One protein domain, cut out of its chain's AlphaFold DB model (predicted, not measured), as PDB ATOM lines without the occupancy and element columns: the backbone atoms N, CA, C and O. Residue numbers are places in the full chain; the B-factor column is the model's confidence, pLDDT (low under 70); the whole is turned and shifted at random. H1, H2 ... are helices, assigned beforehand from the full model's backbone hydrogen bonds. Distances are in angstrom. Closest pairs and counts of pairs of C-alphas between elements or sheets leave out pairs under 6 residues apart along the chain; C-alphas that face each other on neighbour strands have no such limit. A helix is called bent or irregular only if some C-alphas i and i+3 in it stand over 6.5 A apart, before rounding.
ATOM      1  N   ASN A 205     154.506 126.303 283.655       96.31
ATOM      2  CA  ASN A 205     155.390 126.472 284.808       96.31
ATOM      3  C   ASN A 205     156.752 125.811 284.572       96.31
ATOM      4  O   ASN A 205     157.773 126.363 284.969       96.31
ATOM      5  N   ILE A 206     156.790 124.670 283.876       95.44
ATOM      6  CA  ILE A 206     158.046 123.986 283.520       95.44
ATOM      7  C   ILE A 206     158.931 124.908 282.666       95.44
ATOM      8  O   ILE A 206     160.130 125.035 282.912       95.44
ATOM      9  N   LYS A 207     158.328 125.644 281.723       92.19
ATOM     10  CA  LYS A 207     159.032 126.633 280.883       92.19
ATOM     11  C   LYS A 207     159.653 127.784 281.687       92.19
ATOM     12  O   LYS A 207     160.564 128.444 281.189       92.19
ATOM     13  N   LEU A 208     159.200 128.020 282.921       93.12
ATOM     14  CA  LEU A 208     159.747 129.048 283.814       93.12
ATOM     15  C   LEU A 208     160.986 128.575 284.588       93.12
ATOM     16  O   LEU A 208     161.674 129.406 285.178       93.12
ATOM     17  N   LEU A 209     161.323 127.281 284.567       90.88
ATOM     18  CA  LEU A 209     162.469 126.756 285.317       90.88
ATOM     19  C   LEU A 209     163.810 127.270 284.783       90.88
ATOM     20  O   LEU A 209     164.691 127.612 285.568       90.88
ATOM     21  N   LYS A 210     163.955 127.395 283.459       87.88
ATOM     22  CA  LYS A 210     165.160 127.968 282.843       87.88
ATOM     23  C   LYS A 210     165.388 129.438 283.238       87.88
ATOM     24  O   LYS A 210     166.441 129.721 283.803       87.88
ATOM     25  N   PRO A 211     164.438 130.375 283.029       90.31
ATOM     26  CA  PRO A 211     164.643 131.759 283.454       90.31
ATOM     27  C   PRO A 211     164.790 131.893 284.974       90.31
ATOM     28  O   PRO A 211     165.534 132.756 285.430       90.31
ATOM     29  N   LEU A 212     164.134 131.036 285.765       90.94
ATOM     30  CA  LEU A 212     164.356 130.987 287.208       90.94
ATOM     31  C   LEU A 212     165.811 130.646 287.538       90.94
ATOM     32  O   LEU A 212     166.446 131.388 288.279       90.94
ATOM     33  N   ARG A 213     166.358 129.573 286.961       87.56
ATOM     34  CA  ARG A 213     167.764 129.199 287.136       87.56
ATOM     35  C   ARG A 213     168.705 130.345 286.761       87.56
ATOM     36  O   ARG A 213     169.585 130.671 287.551       87.56
ATOM     37  N   ASP A 214     168.491 130.984 285.612       88.75
ATOM     38  CA  ASP A 214     169.330 132.099 285.152       88.75
ATOM     39  C   ASP A 214     169.307 133.279 286.147       88.75
ATOM     40  O   ASP A 214     170.326 133.934 286.386       88.75
ATOM     41  N   ILE A 215     168.149 133.553 286.762       90.88
ATOM     42  CA  ILE A 215     168.025 134.548 287.836       90.88
ATOM     43  C   ILE A 215     168.808 134.095 289.075       90.88
ATOM     44  O   ILE A 215     169.568 134.888 289.633       90.88
ATOM     45  N   LEU A 216     168.655 132.838 289.496       88.88
ATOM     46  CA  LEU A 216     169.336 132.310 290.676       88.88
ATOM     47  C   LEU A 216     170.865 132.393 290.519       88.88
ATOM     48  O   LEU A 216     171.526 133.012 291.351       88.88
ATOM     49  N   GLU A 217     171.421 131.882 289.418       87.19
ATOM     50  CA  GLU A 217     172.867 131.915 289.142       87.19
ATOM     51  C   GLU A 217     173.435 133.344 289.098       87.19
ATOM     52  O   GLU A 217     174.579 133.587 289.485       87.19
ATOM     53  N   LYS A 218     172.645 134.315 288.629       89.69
ATOM     54  CA  LYS A 218     173.094 135.704 288.488       89.69
ATOM     55  C   LYS A 218     173.087 136.479 289.806       89.69
ATOM     56  O   LYS A 218     173.953 137.339 290.008       89.69
ATOM     57  N   PHE A 219     172.087 136.248 290.655       87.31
ATOM     58  CA  PHE A 219     171.820 137.088 291.826       87.31
ATOM     59  C   PHE A 219     172.266 136.474 293.154       87.31
ATOM     60  O   PHE A 219     172.444 137.221 294.114       87.31
ATOM     61  N   ILE A 220     172.502 135.164 293.211       82.69
ATOM     62  CA  ILE A 220     172.960 134.478 294.422       82.69
ATOM     63  C   ILE A 220     174.468 134.284 294.344       82.69
ATOM     64  O   ILE A 220     174.974 133.596 293.459       82.69
ATOM     65  N   LYS A 221     175.196 134.902 295.276       83.31
ATOM     66  CA  LYS A 221     176.661 134.785 295.371       83.31
ATOM     67  C   LYS A 221     177.124 134.353 296.752       83.31
ATOM     68  O   LYS A 221     178.115 133.642 296.858       83.31
ATOM     69  N   ASN A 222     176.423 134.802 297.791       81.12
ATOM     70  CA  ASN A 222     176.814 134.630 299.189       81.12
ATOM     71  C   ASN A 222     175.742 133.913 300.024       81.12
ATOM     72  O   ASN A 222     176.008 133.524 301.159       81.12
ATOM     73  N   SER A 223     174.533 133.757 299.486       76.88
ATOM     74  CA  SER A 223     173.408 133.065 300.116       76.88
ATOM     75  C   SER A 223     173.175 131.676 299.506       76.88
ATOM     76  O   SER A 223     173.703 131.349 298.447       76.88
ATOM     77  N   ASN A 224     172.391 130.837 300.190       76.69
ATOM     78  CA  ASN A 224     171.952 129.539 299.675       76.69
ATOM     79  C   ASN A 224     170.425 129.434 299.815       76.69
ATOM     80  O   ASN A 224     169.941 129.044 300.884       76.69
ATOM     81  N   PRO A 225     169.652 129.892 298.819       79.31
ATOM     82  CA  PRO A 225     168.202 129.858 298.894       79.31
ATOM     83  C   PRO A 225     167.654 128.451 298.703       79.31
ATOM     84  O   PRO A 225     168.234 127.611 298.016       79.31
ATOM     85  N   HIS A 226     166.488 128.223 299.292       82.75
ATOM     86  CA  HIS A 226     165.717 127.015 299.064       82.75
ATOM     87  C   HIS A 226     164.832 127.197 297.827       82.75
ATOM     88  O   HIS A 226     164.172 128.224 297.685       82.75
ATOM     89  N   CYS A 227     164.815 126.214 296.928       84.31
ATOM     90  CA  CYS A 227     163.959 126.220 295.746       84.31
ATOM     91  C   CYS A 227     163.378 124.822 295.524       84.31
ATOM     92  O   CYS A 227     164.077 123.906 295.090       84.31
ATOM     93  N   ASN A 228     162.096 124.664 295.833       85.94
ATOM     94  CA  ASN A 228     161.350 123.436 295.636       85.94
ATOM     95  C   ASN A 228     160.601 123.455 294.293       85.94
ATOM     96  O   ASN A 228     159.562 124.099 294.128       85.94
ATOM     97  N   ILE A 229     161.105 122.701 293.319       83.88
ATOM     98  CA  ILE A 229     160.536 122.663 291.965       83.88
ATOM     99  C   ILE A 229     159.168 121.953 291.923       83.88
ATOM    100  O   ILE A 229     158.356 122.248 291.045       83.88
ATOM    101  N   TYR A 230     158.845 121.109 292.912       86.38
ATOM    102  CA  TYR A 230     157.519 120.492 293.035       86.38
ATOM    103  C   TYR A 230     156.411 121.516 293.315       86.38
ATOM    104  O   TYR A 230     155.295 121.389 292.806       86.38
ATOM    105  N   GLU A 231     156.718 122.561 294.080       89.81
ATOM    106  CA  GLU A 231     155.779 123.658 294.333       89.81
ATOM    107  C   GLU A 231     155.592 124.506 293.072       89.81
ATOM    108  O   GLU A 231     154.473 124.859 292.703       89.81
ATOM    109  N   ILE A 232     156.680 124.765 292.345       92.00
ATOM    110  CA  ILE A 232     156.646 125.572 291.123       92.00
ATOM    111  C   ILE A 232     155.863 124.857 290.015       92.00
ATOM    112  O   ILE A 232     155.001 125.470 289.387       92.00
ATOM    113  N   ARG A 233     156.103 123.560 289.774       93.56
ATOM    114  CA  ARG A 233     155.456 122.824 288.666       93.56
ATOM    115  C   ARG A 233     153.930 122.730 288.808       93.56
ATOM    116  O   ARG A 233     153.241 122.636 287.795       93.56
ATOM    117  N   THR A 234     153.411 122.792 290.037       94.56
ATOM    118  CA  THR A 234     151.974 122.665 290.351       94.56
ATOM    119  C   THR A 234     151.291 124.005 290.675       94.56
ATOM    120  O   THR A 234     150.072 124.133 290.518       94.56
ATOM    121  N   GLY A 235     152.058 125.026 291.078       92.50
ATOM    122  CA  GLY A 235     151.555 126.322 291.543       92.50
ATOM    123  C   GLY A 235     150.774 127.141 290.507       92.50
ATOM    124  O   GLY A 235     150.694 126.801 289.323       92.50
ATOM    125  N   ASP A 236     150.135 128.228 290.945       94.31
ATOM    126  CA  ASP A 236     149.399 129.122 290.043       94.31
ATOM    127  C   ASP A 236     150.347 129.834 289.066       94.31
ATOM    128  O   ASP A 236     151.246 130.572 289.466       94.31
ATOM    129  N   THR A 237     150.142 129.611 287.767       94.69
ATOM    130  CA  THR A 237     151.023 130.125 286.714       94.69
ATOM    131  C   THR A 237     151.075 131.649 286.684       94.69
ATOM    132  O   THR A 237     152.144 132.206 286.443       94.69
ATOM    133  N   LYS A 238     149.953 132.341 286.932       94.12
ATOM    134  CA  LYS A 238     149.919 133.810 286.899       94.12
ATOM    135  C   LYS A 238     150.694 134.379 288.078       94.12
ATOM    136  O   LYS A 238     151.553 135.229 287.866       94.12
ATOM    137  N   THR A 239     150.461 133.853 289.280       94.00
ATOM    138  CA  THR A 239     151.203 134.249 290.484       94.00
ATOM    139  C   THR A 239     152.704 134.026 290.307       94.00
ATOM    140  O   THR A 239     153.485 134.952 290.517       94.00
ATOM    141  N   ILE A 240     153.119 132.851 289.818       94.75
ATOM    142  CA  ILE A 240     154.539 132.564 289.573       94.75
ATOM    143  C   ILE A 240     155.126 133.551 288.560       94.75
ATOM    144  O   ILE A 240     156.207 134.086 288.788       94.75
ATOM    145  N   GLN A 241     154.433 133.829 287.452       94.56
ATOM    146  CA  GLN A 241     154.916 134.765 286.431       94.56
ATOM    147  C   GLN A 241     155.035 136.206 286.939       94.56
ATOM    148  O   GLN A 241     155.959 136.917 286.541       94.56
ATOM    149  N   GLU A 242     154.108 136.660 287.778       93.25
ATOM    150  CA  GLU A 242     154.163 137.984 288.401       93.25
ATOM    151  C   GLU A 242     155.334 138.075 289.382       93.25
ATOM    152  O   GLU A 242     156.161 138.984 289.268       93.25
ATOM    153  N   ASN A 243     155.476 137.081 290.257       93.44
ATOM    154  CA  ASN A 243     156.536 137.034 291.258       93.44
ATOM    155  C   ASN A 243     157.928 136.852 290.630       93.44
ATOM    156  O   ASN A 243     158.904 137.450 291.082       93.44
ATOM    157  N   LEU A 244     158.046 136.107 289.527       93.69
ATOM    158  CA  LEU A 244     159.320 135.916 288.828       93.69
ATOM    159  C   LEU A 244     159.909 137.242 288.309       93.69
ATOM    160  O   LEU A 244     161.129 137.382 288.239       93.69
ATOM    161  N   LYS A 245     159.069 138.240 287.990       92.81
ATOM    162  CA  LYS A 245     159.522 139.570 287.531       92.81
ATOM    163  C   LYS A 245     160.216 140.371 288.631       92.81
ATOM    164  O   LYS A 245     161.129 141.139 288.336       92.81
ATOM    165  N   ILE A 246     159.779 140.204 289.878       92.38
ATOM    166  CA  ILE A 246     160.301 140.932 291.045       92.38
ATOM    167  C   ILE A 246     161.385 140.145 291.795       92.38
ATOM    168  O   ILE A 246     162.195 140.744 292.504       92.38
ATOM    169  N   LEU A 247     161.475 138.828 291.576       92.06
ATOM    170  CA  LEU A 247     162.460 137.938 292.200       92.06
ATOM    171  C   LEU A 247     163.918 138.457 292.150       92.06
ATOM    172  O   LEU A 247     164.591 138.368 293.178       92.06
ATOM    173  N   PRO A 248     164.433 139.039 291.042       93.00
ATOM    174  CA  PRO A 248     165.800 139.569 291.004       93.00
ATOM    175  C   PRO A 248     166.102 140.627 292.074       93.00
ATOM    176  O   PRO A 248     167.208 140.665 292.612       93.00
ATOM    177  N   GLN A 249     165.127 141.490 292.385       90.44
ATOM    178  CA  GLN A 249     165.282 142.534 293.402       90.44
ATOM    179  C   GLN A 249     165.327 141.909 294.799       90.44
ATOM    180  O   GLN A 249     166.253 142.179 295.561       90.44
ATOM    181  N   VAL A 250     164.393 140.996 295.079       89.31
ATOM    182  CA  VAL A 250     164.283 140.287 296.362       89.31
ATOM    183  C   VAL A 250     165.546 139.470 296.659       89.31
ATOM    184  O   VAL A 250     166.121 139.586 297.741       89.31
ATOM    185  N   LEU A 251     166.035 138.697 295.681       89.38
ATOM    186  CA  LEU A 251     167.278 137.931 295.818       89.38
ATOM    187  C   LEU A 251     168.491 138.842 296.019       89.38
ATOM    188  O   LEU A 251     169.312 138.584 296.896       89.38
ATOM    189  N   GLY A 252     168.598 139.924 295.243       87.62
ATOM    190  CA  GLY A 252     169.717 140.858 295.347       87.62
ATOM    191  C   GLY A 252     169.798 141.571 296.701       87.62
ATOM    192  O   GLY A 252     170.897 141.867 297.172       87.62
ATOM    193  N   GLU A 253     168.664 141.855 297.341       87.19
ATOM    194  CA  GLU A 253     168.624 142.434 298.689       87.19
ATOM    195  C   GLU A 253     168.966 141.414 299.775       87.19
ATOM    196  O   GLU A 253     169.741 141.727 300.683       87.19
ATOM    197  N   ALA A 254     168.438 140.193 299.679       86.00
ATOM    198  CA  ALA A 254     168.728 139.148 300.653       86.00
ATOM    199  C   ALA A 254     170.178 138.661 300.591       86.00
ATOM    200  O   ALA A 254     170.786 138.482 301.645       86.00
ATOM    201  N   ASP A 255     170.764 138.529 299.394       86.69
ATOM    202  CA  ASP A 255     172.167 138.126 299.233       86.69
ATOM    203  C   ASP A 255     173.117 139.149 299.875       86.69
ATOM    204  O   ASP A 255     174.027 138.770 300.612       86.69
ATOM    205  N   LYS A 256     172.842 140.457 299.718       87.06
ATOM    206  CA  LYS A 256     173.581 141.537 300.407       87.06
ATOM    207  C   LYS A 256     173.470 141.464 301.931       87.06
ATOM    208  O   LYS A 256     174.375 141.916 302.627       87.06
ATOM    209  N   GLN A 257     172.359 140.941 302.444       86.06
ATOM    210  CA  GLN A 257     172.108 140.767 303.877       86.06
ATOM    211  C   GLN A 257     172.561 139.394 304.400       86.06
ATOM    212  O   GLN A 257     172.391 139.124 305.588       86.06
ATOM    213  N   GLY A 258     173.089 138.513 303.540       82.94
ATOM    214  CA  GLY A 258     173.440 137.136 303.899       82.94
ATOM    215  C   GLY A 258     172.240 136.276 304.318       82.94
ATOM    216  O   GLY A 258     172.412 135.300 305.044       82.94
ATOM    217  N   LYS A 259     171.017 136.642 303.911       83.25
ATOM    218  CA  LYS A 259     169.786 135.920 304.258       83.25
ATOM    219  C   LYS A 259     169.448 134.881 303.193       83.25
ATOM    220  O   LYS A 259     169.532 135.157 302.000       83.25
ATOM    221  N   SER A 260     169.021 133.699 303.632       83.06
ATOM    222  CA  SER A 260     168.423 132.694 302.747       83.06
ATOM    223  C   SER A 260     166.939 133.006 302.520       83.06
ATOM    224  O   SER A 260     166.257 133.463 303.439       83.06
ATOM    225  N   ILE A 261     166.454 132.774 301.298       83.62
ATOM    226  CA  ILE A 261     165.047 132.930 300.905       83.62
ATOM    227  C   ILE A 261     164.495 131.568 300.476       83.62
ATOM    228  O   ILE A 261     165.180 130.804 299.795       83.62
ATOM    229  N   ASP A 262     163.239 131.301 300.827       88.44
ATOM    230  CA  ASP A 262     162.423 130.267 300.187       88.44
ATOM    231  C   ASP A 262     161.852 130.805 298.866       88.44
ATOM    232  O   ASP A 262     160.853 131.528 298.831       88.44
ATOM    233  N   VAL A 263     162.540 130.498 297.767       90.25
ATOM    234  CA  VAL A 263     162.209 130.960 296.414       90.25
ATOM    235  C   VAL A 263     160.912 130.331 295.929       90.25
ATOM    236  O   VAL A 263     160.090 131.015 295.327       90.25
ATOM    237  N   SER A 264     160.702 129.045 296.198       90.31
ATOM    238  CA  SER A 264     159.468 128.339 295.845       90.31
ATOM    239  C   SER A 264     158.261 128.917 296.574       90.31
ATOM    240  O   SER A 264     157.261 129.237 295.927       90.31
ATOM    241  N   GLY A 265     158.382 129.154 297.881       89.44
ATOM    242  CA  GLY A 265     157.339 129.797 298.668       89.44
ATOM    243  C   GLY A 265     157.046 131.211 298.178       89.44
ATOM    244  O   GLY A 265     155.882 131.564 298.015       89.44
ATOM    245  N   PHE A 266     158.080 131.999 297.863       90.56
ATOM    246  CA  PHE A 266     157.916 133.334 297.284       90.56
ATOM    247  C   PHE A 266     157.214 133.299 295.922       90.56
ATOM    248  O   PHE A 266     156.300 134.074 295.676       90.56
ATOM    249  N   LEU A 267     157.624 132.406 295.021       92.69
ATOM    250  CA  LEU A 267     157.050 132.335 293.678       92.69
ATOM    251  C   LEU A 267     155.598 131.858 293.695       92.69
ATOM    252  O   LEU A 267     154.797 132.338 292.899       92.69
ATOM    253  N   THR A 268     155.255 130.930 294.587       90.69
ATOM    254  CA  THR A 268     153.934 130.285 294.603       90.69
ATOM    255  C   THR A 268     152.920 130.965 295.516       90.69
ATOM    256  O   THR A 268     151.718 130.783 295.317       90.69
ATOM    257  N   LYS A 269     153.367 131.765 296.489       84.25
ATOM    258  CA  LYS A 269     152.493 132.554 297.363       84.25
ATOM    259  C   LYS A 269     152.455 134.000 296.889       84.25
ATOM    260  O   LYS A 269     153.435 134.553 296.405       84.25
ATOM    261  N   ASN A 270     151.294 134.627 297.010       59.81
ATOM    262  CA  ASN A 270     151.111 136.004 296.582       59.81
ATOM    263  C   ASN A 270     151.735 136.942 297.628       59.81
ATOM    264  O   ASN A 270     151.097 137.269 298.621       59.81
ATOM    265  N   VAL A 271     152.993 137.341 297.435       52.56
ATOM    266  CA  VAL A 271     153.716 138.212 298.386       52.56
ATOM    267  C   VAL A 271     153.337 139.692 298.211       52.56
ATOM    268  O   VAL A 271     153.828 140.551 298.927       52.56
ATOM    269  N   ASN A 272     152.403 139.995 297.298       42.91
ATOM    270  CA  ASN A 272     151.741 141.302 297.190       42.91
ATOM    271  C   ASN A 272     150.543 141.461 298.156       42.91
ATOM    272  O   ASN A 272     149.775 142.412 298.023       42.91
ATOM    273  N   LEU A 273     150.355 140.535 299.102       36.38
ATOM    274  CA  LEU A 273     149.324 140.595 300.139       36.38
ATOM    275  C   LEU A 273     149.924 140.247 301.510       36.38
ATOM    276  O   LEU A 273     149.582 139.213 302.072       36.38
ATOM    277  N   GLU A 274     150.843 141.084 301.998       31.92
ATOM    278  CA  GLU A 274     150.969 141.521 303.407       31.92
ATOM    279  C   GLU A 274     152.063 142.592 303.552       31.92
ATOM    280  O   GLU A 274     153.239 142.311 303.229       31.92
TER     281      GLU A 274
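This is residues 205 to 274 of the 274 residues of an uncharacterized protein of Candidatus Melainabacteria bacterium (UniProt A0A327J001). A long helix, H3, bends into two arms; H1 packs on the second, H3b, and H4 on the first, H3a, with H2 side by side with H4. Printed are 70 residues with four named helices, H1 to H4 in order, and no named strand: all helix. The whole is compact, radius of gyration of the C-alphas 11.2 A, spanning 29 by 28 by 18 A.

H3, residues 237 to 256, was assigned as one helix by its hydrogen bonds but is bent: C-alphas 245 and 248 are 7.2 A apart. H3a, residues 237 to 245, begins at C-alpha (151.023, 130.125, 286.714) and is 12.7 A long; H3b, 248 to 256, 12.4 A. H1, 209 to 219, is 15.4 A long. H2 is residues 229 to 234; H4, 263 to 268, ends at C-alpha (153.934, 130.285, 294.603).

H3b touches H1 at a steep tilt of 38 degrees, closest C-alphas Gly 252 and Phe 219, 5.6 A. H3a touches H4 at 44 degrees, steep, opposite ways, closest C-alphas Ile 240 and Leu 267, 4.8 A. H4 touches H2 at a shallow 5 degrees, closest C-alphas Ser 264 and Glu 231, 6.1 A. Every O i to N i+4 pair is within hydrogen-bond range in H1 and H4; H2 has 1 of 2, H3a and H3b 4 of 5 each.

The farthest C-alphas, Thr 234 and Lys 256, are 30.4 A apart. The printed part has no cut and no long link; pLDDT is under 70 at residues 270 to 274.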